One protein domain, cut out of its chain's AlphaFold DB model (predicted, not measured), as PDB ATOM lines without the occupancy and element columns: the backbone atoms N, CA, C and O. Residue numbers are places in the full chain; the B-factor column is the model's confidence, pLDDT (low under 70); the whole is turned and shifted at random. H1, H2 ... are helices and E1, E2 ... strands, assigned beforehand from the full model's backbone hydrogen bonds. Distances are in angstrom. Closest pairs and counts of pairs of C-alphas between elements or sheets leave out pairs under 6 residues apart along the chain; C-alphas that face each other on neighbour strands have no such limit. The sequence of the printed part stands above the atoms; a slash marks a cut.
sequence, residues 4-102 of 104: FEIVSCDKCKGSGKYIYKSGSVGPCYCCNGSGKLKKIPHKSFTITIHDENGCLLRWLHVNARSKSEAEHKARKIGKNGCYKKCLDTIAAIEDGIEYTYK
ATOM      1  N   PHE A   4     -39.116  96.095  14.060       86.62
ATOM      2  CA  PHE A   4     -38.523  96.626  12.834       86.62
ATOM      3  C   PHE A   4     -38.525  98.156  12.858       86.62
ATOM      4  O   PHE A   4     -39.390  98.780  13.473       86.62
ATOM      5  N   GLU A   5     -37.554  98.749  12.178       92.31
ATOM      6  CA  GLU A   5     -37.464 100.186  11.928       92.31
ATOM      7  C   GLU A   5     -38.018 100.489  10.525       92.31
ATOM      8  O   GLU A   5     -37.929  99.643   9.630       92.31
ATOM      9  N   ILE A   6     -38.599 101.673  10.313       92.94
ATOM     10  CA  ILE A   6     -38.980 102.143   8.972       92.94
ATOM     11  C   ILE A   6     -37.943 103.169   8.526       92.94
ATOM     12  O   ILE A   6     -37.868 104.255   9.094       92.94
ATOM     13  N   VAL A   7     -37.166 102.829   7.500       94.06
ATOM     14  CA  VAL A   7     -36.113 103.690   6.938       94.06
ATOM     15  C   VAL A   7     -36.458 104.138   5.520       94.06
ATOM     16  O   VAL A   7     -37.227 103.482   4.814       94.06
ATOM     17  N   SER A   8     -35.876 105.249   5.076       94.25
ATOM     18  CA  SER A   8     -35.943 105.679   3.675       94.25
ATOM     19  C   SER A   8     -35.212 104.687   2.767       94.25
ATOM     20  O   SER A   8     -34.149 104.181   3.111       94.25
ATOM     21  N   CYS A   9     -35.763 104.407   1.587       93.31
ATOM     22  CA  CYS A   9     -35.131 103.522   0.612       93.31
ATOM     23  C   CYS A   9     -33.984 104.230  -0.124       93.31
ATOM     24  O   CYS A   9     -34.205 105.270  -0.749       93.31
ATOM     25  N   ASP A  10     -32.787 103.640  -0.105       91.81
ATOM     26  CA  ASP A  10     -31.576 104.278  -0.629       91.81
ATOM     27  C   ASP A  10     -31.526 104.453  -2.152       91.81
ATOM     28  O   ASP A  10     -31.128 105.528  -2.596       91.81
ATOM     29  N   LYS A  11     -31.978 103.484  -2.971       89.44
ATOM     30  CA  LYS A  11     -31.946 103.641  -4.446       89.44
ATOM     31  C   LYS A  11     -32.788 104.838  -4.923       89.44
ATOM     32  O   LYS A  11     -32.417 105.504  -5.885       89.44
ATOM     33  N   CYS A  12     -33.921 105.107  -4.276       92.19
ATOM     34  CA  CYS A  12     -34.802 106.219  -4.647       92.19
ATOM     35  C   CYS A  12     -34.704 107.430  -3.709       92.19
ATOM     36  O   CYS A  12     -35.482 108.367  -3.881       92.19
ATOM     37  N   LYS A  13     -33.830 107.391  -2.692       91.75
ATOM     38  CA  LYS A  13     -33.705 108.393  -1.613       91.75
ATOM     39  C   LYS A  13     -35.063 108.905  -1.112       91.75
ATOM     40  O   LYS A  13     -35.347 110.096  -1.109       91.75
ATOM     41  N   GLY A  14     -35.944 107.971  -0.745       90.69
ATOM     42  CA  GLY A  14     -37.294 108.273  -0.245       90.69
ATOM     43  C   GLY A  14     -38.370 108.581  -1.301       90.69
ATOM     44  O   GLY A  14     -39.548 108.432  -0.997       90.69
ATOM     45  N   SER A  15     -38.015 108.926  -2.544       92.88
ATOM     46  CA  SER A  15     -38.981 109.396  -3.565       92.88
ATOM     47  C   SER A  15     -39.968 108.346  -4.100       92.88
ATOM     48  O   SER A  15     -40.871 108.686  -4.862       92.88
ATOM     49  N   GLY A  16     -39.754 107.060  -3.798       91.62
ATOM     50  CA  GLY A  16     -40.540 105.937  -4.326       91.62
ATOM     51  C   GLY A  16     -40.331 105.636  -5.815       91.62
ATOM     52  O   GLY A  16     -40.656 104.542  -6.270       91.62
ATOM     53  N   LYS A  17     -39.736 106.557  -6.575       93.94
ATOM     54  CA  LYS A  17     -39.547 106.468  -8.026       93.94
ATOM     55  C   LYS A  17     -38.153 105.960  -8.380       93.94
ATOM     56  O   LYS A  17     -37.197 106.132  -7.627       93.94
ATOM     57  N   TYR A  18     -38.015 105.357  -9.553       90.75
ATOM     58  CA  TYR A  18     -36.718 105.023 -10.127       90.75
ATOM     59  C   TYR A  18     -36.705 105.355 -11.613       90.75
ATOM     60  O   TYR A  18     -37.576 104.935 -12.371       90.75
ATOM     61  N   ILE A  19     -35.690 106.117 -12.012       89.75
ATOM     62  CA  ILE A  19     -35.438 106.484 -13.403       89.75
ATOM     63  C   ILE A  19     -34.664 105.332 -14.057       89.75
ATOM     64  O   ILE A  19     -33.702 104.818 -13.471       89.75
ATOM     65  N   TYR A  20     -35.100 104.882 -15.227       85.62
ATOM     66  CA  TYR A  20     -34.411 103.870 -16.030       85.62
ATOM     67  C   TYR A  20     -33.417 104.534 -16.996       85.62
ATOM     68  O   TYR A  20     -33.511 105.728 -17.271       85.62
ATOM     69  N   LYS A  21     -32.467 103.767 -17.553       89.25
ATOM     70  CA  LYS A  21     -31.496 104.291 -18.543       89.25
ATOM     71  C   LYS A  21     -32.168 104.874 -19.800       89.25
ATOM     72  O   LYS A  21     -31.583 105.712 -20.467       89.25
ATOM     73  N   SER A  22     -33.401 104.455 -20.079       89.81
ATOM     74  CA  SER A  22     -34.305 104.950 -21.123       89.81
ATOM     75  C   SER A  22     -34.984 106.295 -20.809       89.81
ATOM     76  O   SER A  22     -35.878 106.698 -21.545       89.81
ATOM     77  N   GLY A  23     -34.667 106.953 -19.688       88.00
ATOM     78  CA  GLY A  23     -35.318 108.196 -19.243       88.00
ATOM     79  C   GLY A  23     -36.726 108.014 -18.655       88.00
ATOM     80  O   GLY A  23     -37.195 108.871 -17.909       88.00
ATOM     81  N   SER A  24     -37.386 106.882 -18.917       90.25
ATOM     82  CA  SER A  24     -38.670 106.531 -18.308       90.25
ATOM     83  C   SER A  24     -38.576 106.407 -16.780       90.25
ATOM     84  O   SER A  24     -37.553 106.001 -16.222       90.25
ATOM     85  N   VAL A  25     -39.668 106.749 -16.093       93.00
ATOM     86  CA  VAL A  25     -39.773 106.725 -14.627       93.00
ATOM     87  C   VAL A  25     -40.812 105.689 -14.215       93.00
ATOM     88  O   VAL A  25     -41.953 105.754 -14.661       93.00
ATOM     89  N   GLY A  26     -40.432 104.756 -13.343       91.25
ATOM     90  CA  GLY A  26     -41.345 103.767 -12.761       91.25
ATOM     91  C   GLY A  26     -41.206 103.661 -11.239       91.25
ATOM     92  O   GLY A  26     -40.463 104.440 -10.630       91.25
ATOM     93  N   PRO A  27     -41.912 102.714 -10.598       93.31
ATOM     94  CA  PRO A  27     -41.753 102.448  -9.173       93.31
ATOM     95  C   PRO A  27     -40.347 101.913  -8.869       93.31
ATOM     96  O   PRO A  27     -39.769 101.126  -9.619       93.31
ATOM     97  N   CYS A  28     -39.780 102.318  -7.736       92.88
ATOM     98  CA  CYS A  28     -38.511 101.782  -7.262       92.88
ATOM     99  C   CYS A  28     -38.691 100.336  -6.785       92.88
ATOM    100  O   CYS A  28     -39.387 100.090  -5.798       92.88
ATOM    101  N   TYR A  29     -38.028  99.392  -7.463       90.38
ATOM    102  CA  TYR A  29     -38.147  97.959  -7.178       90.38
ATOM    103  C   TYR A  29     -37.739  97.593  -5.742       90.38
ATOM    104  O   TYR A  29     -38.355  96.720  -5.143       90.38
ATOM    105  N   CYS A  30     -36.754  98.285  -5.153       89.50
ATOM    106  CA  CYS A  30     -36.278  97.998  -3.796       89.50
ATOM    107  C   CYS A  30     -37.382  98.143  -2.734       89.50
ATOM    108  O   CYS A  30     -37.426  97.361  -1.791       89.50
ATOM    109  N   CYS A  31     -38.252  99.148  -2.875       92.88
ATOM    110  CA  CYS A  31     -39.300  99.500  -1.909       92.88
ATOM    111  C   CYS A  31     -40.724  99.356  -2.468       92.88
ATOM    112  O   CYS A  31     -41.668  99.862  -1.862       92.88
ATOM    113  N   ASN A  32     -40.868  98.709  -3.628       92.31
ATOM    114  CA  ASN A  32     -42.112  98.585  -4.389       92.31
ATOM    115  C   ASN A  32     -42.906  99.907  -4.488       92.31
ATOM    116  O   ASN A  32     -44.074  99.985  -4.119       92.31
ATOM    117  N   GLY A  33     -42.239 100.990  -4.897       91.75
ATOM    118  CA  GLY A  33     -42.866 102.311  -5.047       91.75
ATOM    119  C   GLY A  33     -43.079 103.120  -3.754       91.75
ATOM    120  O   GLY A  33     -43.224 104.336  -3.830       91.75
ATOM    121  N   SER A  34     -43.041 102.504  -2.568       92.94
ATOM    122  CA  SER A  34     -43.409 103.160  -1.291       92.94
ATOM    123  C   SER A  34     -42.407 104.197  -0.757       92.94
ATOM    124  O   SER A  34     -42.687 104.899   0.214       92.94
ATOM    125  N   GLY A  35     -41.197 104.247  -1.323       92.06
ATOM    126  CA  GLY A  35     -40.101 105.106  -0.859       92.06
ATOM    127  C   GLY A  35     -39.432 104.662   0.448       92.06
ATOM    128  O   GLY A  35     -38.381 105.198   0.795       92.06
ATOM    129  N   LYS A  36     -39.983 103.667   1.154       94.25
ATOM    130  CA  LYS A  36     -39.579 103.263   2.512       94.25
ATOM    131  C   LYS A  36     -39.340 101.753   2.608       94.25
ATOM    132  O   LYS A  36     -39.803 100.985   1.771       94.25
ATOM    133  N   LEU A  37     -38.594 101.325   3.623       94.62
ATOM    134  CA  LEU A  37     -38.244  99.924   3.868       94.62
ATOM    135  C   LEU A  37     -38.420  99.568   5.344       94.62
ATOM    136  O   LEU A  37     -38.057 100.345   6.226       94.62
ATOM    137  N   LYS A  38     -38.901  98.351   5.605       94.19
ATOM    138  CA  LYS A  38     -38.801  97.681   6.903       94.19
ATOM    139  C   LYS A  38     -37.369  97.175   7.059       94.19
ATOM    140  O   LYS A  38     -36.975  96.240   6.362       94.19
ATOM    141  N   LYS A  39     -36.605  97.785   7.961       92.31
ATOM    142  CA  LYS A  39     -35.266  97.354   8.384       92.31
ATOM    143  C   LYS A  39     -35.422  96.454   9.608       92.31
ATOM    144  O   LYS A  39     -35.882  96.895  10.663       92.31
ATOM    145  N   ILE A  40     -35.092  95.176   9.449       90.06
ATOM    146  CA  ILE A  40     -35.297  94.128  10.452       90.06
ATOM    147  C   ILE A  40     -33.922  93.685  10.972       90.06
ATOM    148  O   ILE A  40     -33.161  93.118  10.188       90.06
ATOM    149  N   PRO A  41     -33.576  93.938  12.248       89.12
ATOM    150  CA  PRO A  41     -32.325  93.464  12.831       89.12
ATOM    151  C   PRO A  41     -32.372  91.961  13.135       89.12
ATOM    152  O   PRO A  41     -33.379  91.436  13.624       89.12
ATOM    153  N   HIS A  42     -31.246  91.291  12.915       86.75
ATOM    154  CA  HIS A  42     -30.982  89.900  13.276       86.75
ATOM    155  C   HIS A  42     -29.625  89.834  13.981       86.75
ATOM    156  O   HIS A  42     -28.684  90.467  13.514       86.75
ATOM    157  N   LYS A  43     -29.490  89.078  15.080       90.19
ATOM    158  CA  LYS A  43     -28.155  88.781  15.620       90.19
ATOM    159  C   LYS A  43     -27.492  87.775  14.681       90.19
ATOM    160  O   LYS A  43     -28.042  86.684  14.479       90.19
ATOM    161  N   SER A  44     -26.348  88.149  14.125       92.62
ATOM    162  CA  SER A  44     -25.475  87.256  13.371       92.62
ATOM    163  C   SER A  44     -24.616  86.450  14.345       92.62
ATOM    164  O   SER A  44     -24.186  86.947  15.388       92.62
ATOM    165  N   PHE A  45     -24.374  85.184  14.015       94.38
ATOM    166  CA  PHE A  45     -23.484  84.309  14.769       94.38
ATOM    167  C   PHE A  45     -22.527  83.594  13.815       94.38
ATOM    168  O   PHE A  45     -22.981  82.859  12.937       94.38
ATOM    169  N   THR A  46     -21.219  83.750  14.025       95.44
ATOM    170  CA  THR A  46     -20.213  82.833  13.474       95.44
ATOM    171  C   THR A  46     -20.363  81.508  14.216       95.44
ATOM    172  O   THR A  46     -20.288  81.459  15.447       95.44
ATOM    173  N   ILE A  47     -20.568  80.423  13.478       95.44
ATOM    174  CA  ILE A  47     -20.580  79.068  14.021       95.44
ATOM    175  C   ILE A  47     -19.201  78.449  13.842       95.44
ATOM    176  O   ILE A  47     -18.677  78.377  12.726       95.44
ATOM    177  N   THR A  48     -18.650  77.944  14.939       95.38
ATOM    178  CA  THR A  48     -17.459  77.101  14.933       95.38
ATOM    179  C   THR A  48     -17.812  75.642  15.189       95.38
ATOM    180  O   THR A  48     -18.778  75.338  15.892       95.38
ATOM    181  N   ILE A  49     -17.007  74.743  14.633       94.44
ATOM    182  CA  ILE A  49     -17.068  73.293  14.841       94.44
ATOM    183  C   ILE A  49     -15.632  72.756  14.858       94.44
ATOM    184  O   ILE A  49     -14.767  73.337  14.203       94.44
ATOM    185  N   HIS A  50     -15.359  71.680  15.588       93.19
ATOM    186  CA  HIS A  50     -14.101  70.945  15.443       93.19
ATOM    187  C   HIS A  50     -14.289  69.808  14.433       93.19
ATOM    188  O   HIS A  50     -15.359  69.200  14.376       93.19
ATOM    189  N   ASP A  51     -13.279  69.516  13.619       89.19
ATOM    190  CA  ASP A  51     -13.296  68.341  12.743       89.19
ATOM    191  C   ASP A  51     -12.957  67.043  13.512       89.19
ATOM    192  O   ASP A  51     -12.821  67.041  14.737       89.19
ATOM    193  N   GLU A  52     -12.835  65.914  12.808       87.88
ATOM    194  CA  GLU A  52     -12.496  64.620  13.430       87.88
ATOM    195  C   GLU A  52     -11.041  64.553  13.948       87.88
ATOM    196  O   GLU A  52     -10.712  63.651  14.712       87.88
ATOM    197  N   ASN A  53     -10.198  65.532  13.594       88.25
ATOM    198  CA  ASN A  53      -8.821  65.695  14.073       88.25
ATOM    199  C   ASN A  53      -8.716  66.707  15.236       88.25
ATOM    200  O   ASN A  53      -7.629  66.929  15.769       88.25
ATOM    201  N   GLY A  54      -9.828  67.341  15.629       85.19
ATOM    202  CA  GLY A  54      -9.874  68.383  16.657       85.19
ATOM    203  C   GLY A  54      -9.548  69.798  16.160       85.19
ATOM    204  O   GLY A  54      -9.521  70.729  16.971       85.19
ATOM    205  N   CYS A  55      -9.339  70.011  14.858       90.44
ATOM    206  CA  CYS A  55      -9.064  71.330  14.290       90.44
ATOM    207  C   CYS A  55     -10.318  72.220  14.324       90.44
ATOM    208  O   CYS A  55     -11.365  71.858  13.790       90.44
ATOM    209  N   LEU A  56     -10.205  73.407  14.930       92.25
ATOM    210  CA  LEU A  56     -11.286  74.396  15.011       92.25
ATOM    211  C   LEU A  56     -11.521  75.069  13.650       92.25
ATOM    212  O   LEU A  56     -10.663  75.794  13.147       92.25
ATOM    213  N   LEU A  57     -12.719  74.903  13.096       92.44
ATOM    214  CA  LEU A  57     -13.151  75.497  11.834       92.44
ATOM    215  C   LEU A  57     -14.233  76.557  12.078       92.44
ATOM    216  O   LEU A  57     -15.256  76.277  12.705       92.44
ATOM    217  N   ARG A  58     -14.056  77.764  11.520       93.25
ATOM    218  CA  ARG A  58     -15.170  78.703  11.290       93.25
ATOM    219  C   ARG A  58     -15.967  78.176  10.101       93.25
ATOM    220  O   ARG A  58     -15.448  78.141   8.990       93.25
ATOM    221  N   TRP A  59     -17.187  77.708  10.345       89.69
ATOM    222  CA  TRP A  59     -17.892  76.837   9.403       89.69
ATOM    223  C   TRP A  59     -19.012  77.539   8.631       89.69
ATOM    224  O   TRP A  59     -19.118  77.353   7.420       89.69
ATOM    225  N   LEU A  60     -19.852  78.334   9.302       89.88
ATOM    226  CA  LEU A  60     -20.964  79.057   8.671       89.88
ATOM    227  C   LEU A  60     -21.460  80.223   9.540       89.88
ATOM    228  O   LEU A  60     -21.274  80.211  10.755       89.88
ATOM    229  N   HIS A  61     -22.117  81.210   8.928       92.25
ATOM    230  CA  HIS A  61     -22.792  82.304   9.638       92.25
ATOM    231  C   HIS A  61     -24.299  82.022   9.732       92.25
ATOM    232  O   HIS A  61     -24.912  81.546   8.774       92.25
ATOM    233  N   VAL A  62     -24.911  82.297  10.889       91.50
ATOM    234  CA  VAL A  62     -26.343  82.063  11.146       91.50
ATOM    235  C   VAL A  62     -26.996  83.277  11.789       91.50
ATOM    236  O   VAL A  62     -26.617  83.699  12.877       91.50
ATOM    237  N   ASN A  63     -28.075  83.754  11.171       91.00
ATOM    238  CA  ASN A  63     -28.977  84.726  11.777       91.00
ATOM    239  C   ASN A  63     -29.961  84.050  12.743       91.00
ATOM    240  O   ASN A  63     -30.717  83.145  12.362       91.00
ATOM    241  N   ALA A  64     -29.990  84.502  13.996       89.12
ATOM    242  CA  ALA A  64     -30.847  83.976  15.061       89.12
ATOM    243  C   ALA A  64     -31.255  85.074  16.064       89.12
ATOM    244  O   ALA A  64     -30.891  86.242  15.918       89.12
ATOM    245  N   ARG A  65     -32.052  84.719  17.078       86.88
ATOM    246  CA  ARG A  65     -32.385  85.592  18.219       86.88
ATOM    247  C   ARG A  65     -31.527  85.295  19.451       86.88
ATOM    248  O   ARG A  65     -31.396  86.158  20.311       86.88
ATOM    249  N   SER A  66     -30.948  84.096  19.538       89.31
ATOM    250  CA  SER A  66     -30.069  83.669  20.629       89.31
ATOM    251  C   SER A  66     -28.998  82.686  20.148       89.31
ATOM    252  O   SER A  66     -29.163  82.028  19.118       89.31
ATOM    253  N   LYS A  67     -27.933  82.545  20.947       92.56
ATOM    254  CA  LYS A  67     -26.840  81.584  20.733       92.56
ATOM    255  C   LYS A  67     -27.360  80.147  20.548       92.56
ATOM    256  O   LYS A  67     -27.014  79.486  19.576       92.56
ATOM    257  N   SER A  68     -28.277  79.714  21.414       93.00
ATOM    258  CA  SER A  68     -28.886  78.375  21.361       93.00
ATOM    259  C   SER A  68     -29.751  78.150  20.107       93.00
ATOM    260  O   SER A  68     -29.728  77.065  19.529       93.00
ATOM    261  N   GLU A  69     -30.467  79.172  19.614       93.50
ATOM    262  CA  GLU A  69     -31.198  79.072  18.339       93.50
ATOM    263  C   GLU A  69     -30.228  78.947  17.146       93.50
ATOM    264  O   GLU A  69     -30.488  78.181  16.214       93.50
ATOM    265  N   ALA A  70     -29.098  79.661  17.182       93.88
ATOM    266  CA  ALA A  70     -28.035  79.546  16.185       93.88
ATOM    267  C   ALA A  70     -27.391  78.142  16.184       93.88
ATOM    268  O   ALA A  70     -27.294  77.515  15.128       93.88
ATOM    269  N   GLU A  71     -27.058  77.598  17.357       94.75
ATOM    270  CA  GLU A  71     -26.514  76.239  17.518       94.75
ATOM    271  C   GLU A  71     -27.515  75.156  17.095       94.75
ATOM    272  O   GLU A  71     -27.140  74.197  16.421       94.75
ATOM    273  N   HIS A  72     -28.807  75.321  17.406       94.88
ATOM    274  CA  HIS A  72     -29.855  74.408  16.946       94.88
ATOM    275  C   HIS A  72     -29.968  74.392  15.412       94.88
ATOM    276  O   HIS A  72     -30.050  73.320  14.806       94.88
ATOM    277  N   LYS A  73     -29.933  75.566  14.760       94.25
ATOM    278  CA  LYS A  73     -29.922  75.672  13.290       94.25
ATOM    279  C   LYS A  73     -28.677  75.022  12.692       94.25
ATOM    280  O   LYS A  73     -28.809  74.210  11.779       94.25
ATOM    281  N   ALA A  74     -27.497  75.316  13.237       93.88
ATOM    282  CA  ALA A  74     -26.234  74.728  12.802       93.88
ATOM    283  C   ALA A  74     -26.234  73.195  12.922       93.88
ATOM    284  O   ALA A  74     -25.921  72.504  11.956       93.88
ATOM    285  N   ARG A  75     -26.686  72.648  14.060       94.38
ATOM    286  CA  ARG A  75     -26.862  71.198  14.253       94.38
ATOM    287  C   ARG A  75     -27.863  70.610  13.252       94.38
ATOM    288  O   ARG A  75     -27.618  69.529  12.723       94.38
ATOM    289  N   LYS A  76     -28.960  71.311  12.936       93.94
ATOM    290  CA  LYS A  76     -29.949  70.860  11.935       93.94
ATOM    291  C   LYS A  76     -29.392  70.847  10.505       93.94
ATOM    292  O   LYS A  76     -29.730  69.937   9.756       93.94
ATOM    293  N   ILE A  77     -28.528  71.799  10.147       91.44
ATOM    294  CA  ILE A  77     -27.788  71.810   8.870       91.44
ATOM    295  C   ILE A  77     -26.760  70.665   8.849       91.44
ATOM    296  O   ILE A  77     -26.713  69.875   7.907       91.44
ATOM    297  N   GLY A  78     -25.971  70.533   9.918       90.62
ATOM    298  CA  GLY A  78     -24.844  69.600  10.003       90.62
ATOM    299  C   GLY A  78     -25.228  68.122  10.023       90.62
ATOM    300  O   GLY A  78     -24.438  67.302   9.566       90.62
ATOM    301  N   LYS A  79     -26.445  67.770  10.466       91.25
ATOM    302  CA  LYS A  79     -26.974  66.391  10.407       91.25
ATOM    303  C   LYS A  79     -26.897  65.758   9.012       91.25
ATOM    304  O   LYS A  79     -26.702  64.550   8.919       91.25
ATOM    305  N   ASN A  80     -26.992  66.571   7.959       87.75
ATOM    306  CA  ASN A  80     -26.933  66.123   6.566       87.75
ATOM    307  C   ASN A  80     -25.582  66.448   5.889       87.75
ATOM    308  O   ASN A  80     -25.447  66.264   4.682       87.75
ATOM    309  N   GLY A  81     -24.601  66.969   6.637       87.12
ATOM    310  CA  GLY A  81     -23.311  67.433   6.122       87.12
ATOM    311  C   GLY A  81     -22.130  66.524   6.476       87.12
ATOM    312  O   GLY A  81     -22.276  65.499   7.140       87.12
ATOM    313  N   CYS A  82     -20.930  66.936   6.055       86.56
ATOM    314  CA  CYS A  82     -19.687  66.192   6.293       86.56
ATOM    315  C   CYS A  82     -19.406  66.008   7.796       86.56
ATOM    316  O   CYS A  82     -19.164  64.897   8.253       86.56
ATOM    317  N   TYR A  83     -19.552  67.077   8.586       87.38
ATOM    318  CA  TYR A  83     -19.267  67.095  10.027       87.38
ATOM    319  C   TYR A  83     -20.372  66.481  10.909       87.38
ATOM    320  O   TYR A  83     -20.497  66.825  12.085       87.38
ATOM    321  N   LYS A  84     -21.189  65.560  10.376       91.38
ATOM    322  CA  LYS A  84     -22.319  64.940  11.098       91.38
ATOM    323  C   LYS A  84     -21.929  64.166  12.367       91.38
ATOM    324  O   LYS A  84     -22.798  63.937  13.202       91.38
ATOM    325  N   LYS A  85     -20.657  63.766  12.517       91.94
ATOM    326  CA  LYS A  85     -20.122  63.160  13.753       91.94
ATOM    327  C   LYS A  85     -19.722  64.202  14.806       91.94
ATOM    328  O   LYS A  85     -19.767  63.911  15.991       91.94
ATOM    329  N   CYS A  86     -19.364  65.416  14.386       91.56
ATOM    330  CA  CYS A  86     -18.775  66.446  15.248       91.56
ATOM    331  C   CYS A  86     -19.792  67.477  15.761       91.56
ATOM    332  O   CYS A  86     -19.404  68.517  16.295       91.56
ATOM    333  N   LEU A  87     -21.095  67.219  15.602       91.75
ATOM    334  CA  LEU A  87     -22.162  68.185  15.899       91.75
ATOM    335  C   LEU A  87     -22.196  68.639  17.360       91.75
ATOM    336  O   LEU A  87     -22.719  69.713  17.646       91.75
ATOM    337  N   ASP A  88     -21.634  67.851  18.275       92.38
ATOM    338  CA  ASP A  88     -21.543  68.208  19.689       92.38
ATOM    339  C   ASP A  88     -20.456  69.242  19.997       92.38
ATOM    340  O   ASP A  88     -20.560  69.948  20.996       92.38
ATOM    341  N   THR A  89     -19.506  69.431  19.078       93.94
ATOM    342  CA  THR A  89     -18.482  70.490  19.124       93.94
ATOM    343  C   THR A  89     -18.961  71.827  18.533       93.94
ATOM    344  O   THR A  89     -18.202  72.795  18.499       93.94
ATOM    345  N   ILE A  90     -20.213  71.899  18.056       94.12
ATOM    346  CA  ILE A  90     -20.805  73.131  17.520       94.12
ATOM    347  C   ILE A  90     -20.979  74.157  18.639       94.12
ATOM    348  O   ILE A  90     -21.751  73.932  19.575       94.12
ATOM    349  N   ALA A  91     -20.342  75.314  18.464       94.56
ATOM    350  CA  ALA A  91     -20.492  76.485  19.317       94.56
ATOM    351  C   ALA A  91     -20.780  77.734  18.472       94.56
ATOM    352  O   ALA A  91     -20.167  77.948  17.425       94.56
ATOM    353  N   ALA A  92     -21.702  78.579  18.934       94.62
ATOM    354  CA  ALA A  92     -21.976  79.877  18.319       94.62
ATOM    355  C   ALA A  92     -21.240  81.024  19.033       94.62
ATOM    356  O   ALA A  92     -21.220  81.116  20.267       94.62
ATOM    357  N   ILE A  93     -20.670  81.930  18.244       93.44
ATOM    358  CA  ILE A  93     -20.011  83.169  18.669       93.44
ATOM    359  C   ILE A  93     -20.843  84.323  18.105       93.44
ATOM    360  O   ILE A  93     -21.160  84.309  16.919       93.44
ATOM    361  N   GLU A  94     -21.252  85.288  18.936       91.50
ATOM    362  CA  GLU A  94     -22.028  86.436  18.445       91.50
ATOM    363  C   GLU A  94     -21.139  87.360  17.603       91.50
ATOM    364  O   GLU A  94     -20.017  87.680  17.988       91.50
ATOM    365  N   ASP A  95     -21.652  87.749  16.438       90.50
ATOM    366  CA  ASP A  95     -20.887  88.267  15.298       90.50
ATOM    367  C   ASP A  95     -21.548  89.546  14.748       90.50
ATOM    368  O   ASP A  95     -21.603  89.797  13.543       90.50
ATOM    369  N   GLY A  96     -22.140  90.332  15.656       89.56
ATOM    370  CA  GLY A  96     -22.811  91.598  15.368       89.56
ATOM    371  C   GLY A  96     -24.311  91.492  15.063       89.56
ATOM    372  O   GLY A  96     -25.047  90.685  15.639       89.56
ATOM    373  N   ILE A  97     -24.780  92.400  14.199       88.06
ATOM    374  CA  ILE A  97     -26.184  92.524  13.795       88.06
ATOM    375  C   ILE A  97     -26.260  92.698  12.275       88.06
ATOM    376  O   ILE A  97     -25.808  93.709  11.737       88.06
ATOM    377  N   GLU A  98     -26.906  91.753  11.598       88.00
ATOM    378  CA  GLU A  98     -27.303  91.883  10.196       88.00
ATOM    379  C   GLU A  98     -28.694  92.523  10.069       88.00
ATOM    380  O   GLU A  98     -29.542  92.428  10.962       88.00
ATOM    381  N   TYR A  99     -28.960  93.157   8.924       88.69
ATOM    382  CA  TYR A  99     -30.227  93.836   8.654       88.69
ATOM    383  C   TYR A  99     -30.886  93.313   7.377       88.69
ATOM    384  O   TYR A  99     -30.402  93.557   6.273       88.69
ATOM    385  N   THR A 100     -32.046  92.664   7.514       90.12
ATOM    386  CA  THR A 100     -32.902  92.368   6.357       90.12
ATOM    387  C   THR A 100     -33.736  93.599   6.028       90.12
ATOM    388  O   THR A 100     -34.480  94.093   6.879       90.12
ATOM    389  N   TYR A 101     -33.679  94.056   4.779       90.69
ATOM    390  CA  TYR A 101     -34.534  95.123   4.263       90.69
ATOM    391  C   TYR A 101     -35.678  94.531   3.439       90.69
ATOM    392  O   TYR A 101     -35.451  93.680   2.579       90.69
ATOM    393  N   LYS A 102     -36.915  94.971   3.689       90.94
ATOM    394  CA  LYS A 102     -38.105  94.578   2.912       90.94
ATOM    395  C   LYS A 102     -38.963  95.798   2.557       90.94
ATOM    396  O   LYS A 102     -38.946  96.763   3.322       90.94
TER     397      LYS A 102
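Overview. This is residues 4 to 102 of the 104 residues of an uncharacterized protein of Lachnoclostridium sp. YL32 (UniProt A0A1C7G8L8). Picture a long, strongly twisted ribbon, in which E4 runs most of the length with E6 beside it, and each end bears a different part. At one end E5 folds back along E4, and H1 packs on the sheet there; at the other end E1 pairs with the beginning of E4, and the small hairpin E2 and E3 makes the far tip. The printed part has 99 residues, with named elements in the order E1 E2 E3 E4 E5 H1 E6: one helix and six strands, a mixed class. E1, E4, E5 and E6 form a branched sheet of antiparallel neighbours, and E2 and E3 an antiparallel sheet of two. The whole is extended, a rod spanning 60 by 28 by 18 A, with a radius of gyration of the C-alphas of 19.8 A.

Arrangement. Start with E4, residues 36 to 50, which has three neighbours in staggered pairing. On one side lie E1, residues 5 to 8, beside 36 to 39, and E5, residues 56 to 64, beside 42 to 50; on the other side lies E6, residues 91 to 102, beside 37 to 48. Look for N 7 and O 37 at 2.9 A between E1 and E4, N 47 and O 60 at 2.8 A in the hairpin E4 and E5, and N 42 and O 98 at 2.8 A between E4 and E6. E5 bends by 57 degrees at residue 60, and E6 by 67 degrees at residue 96. H1, residues 67 to 78, is on this sheet; its closest C-alphas to E5 are those of Ala 70 and Ala 64, 5.4 A apart, and to E6 those of Lys 67 and Ala 92, 5.7 A apart. In H1 every O i to N i+4 pair is within hydrogen-bond range. The hairpin E2, residues 17 to 19, and E3, residues 25 to 27, has N 18 and O 26 at 2.8 A; E2 and E3 are both apart from E1 and from E4.

Along the chain. Find C-alpha 5 at (-37.464, 100.186, 11.928), where E1 begins its 10.0 A. E2 spans 6.8 A and E3 7.2 A. From C-alpha 36 at (-39.579, 103.263, 2.512), E4 runs 43.1 A to C-alpha 50. E5 is 21.8 A long and H1 16.2 A. E6 covers 30.1 A and ends at C-alpha 102, (-38.105, 94.578, 2.912).

Size, cuts and confidence. The two C-alphas farthest apart, those of Gly 23 and Asn 53, are 60.2 A apart. The link from H1 to E6, residues 79 to 90, is long. The printed part has no cut; its mean pLDDT is 91.4, and no printed residue is under 70.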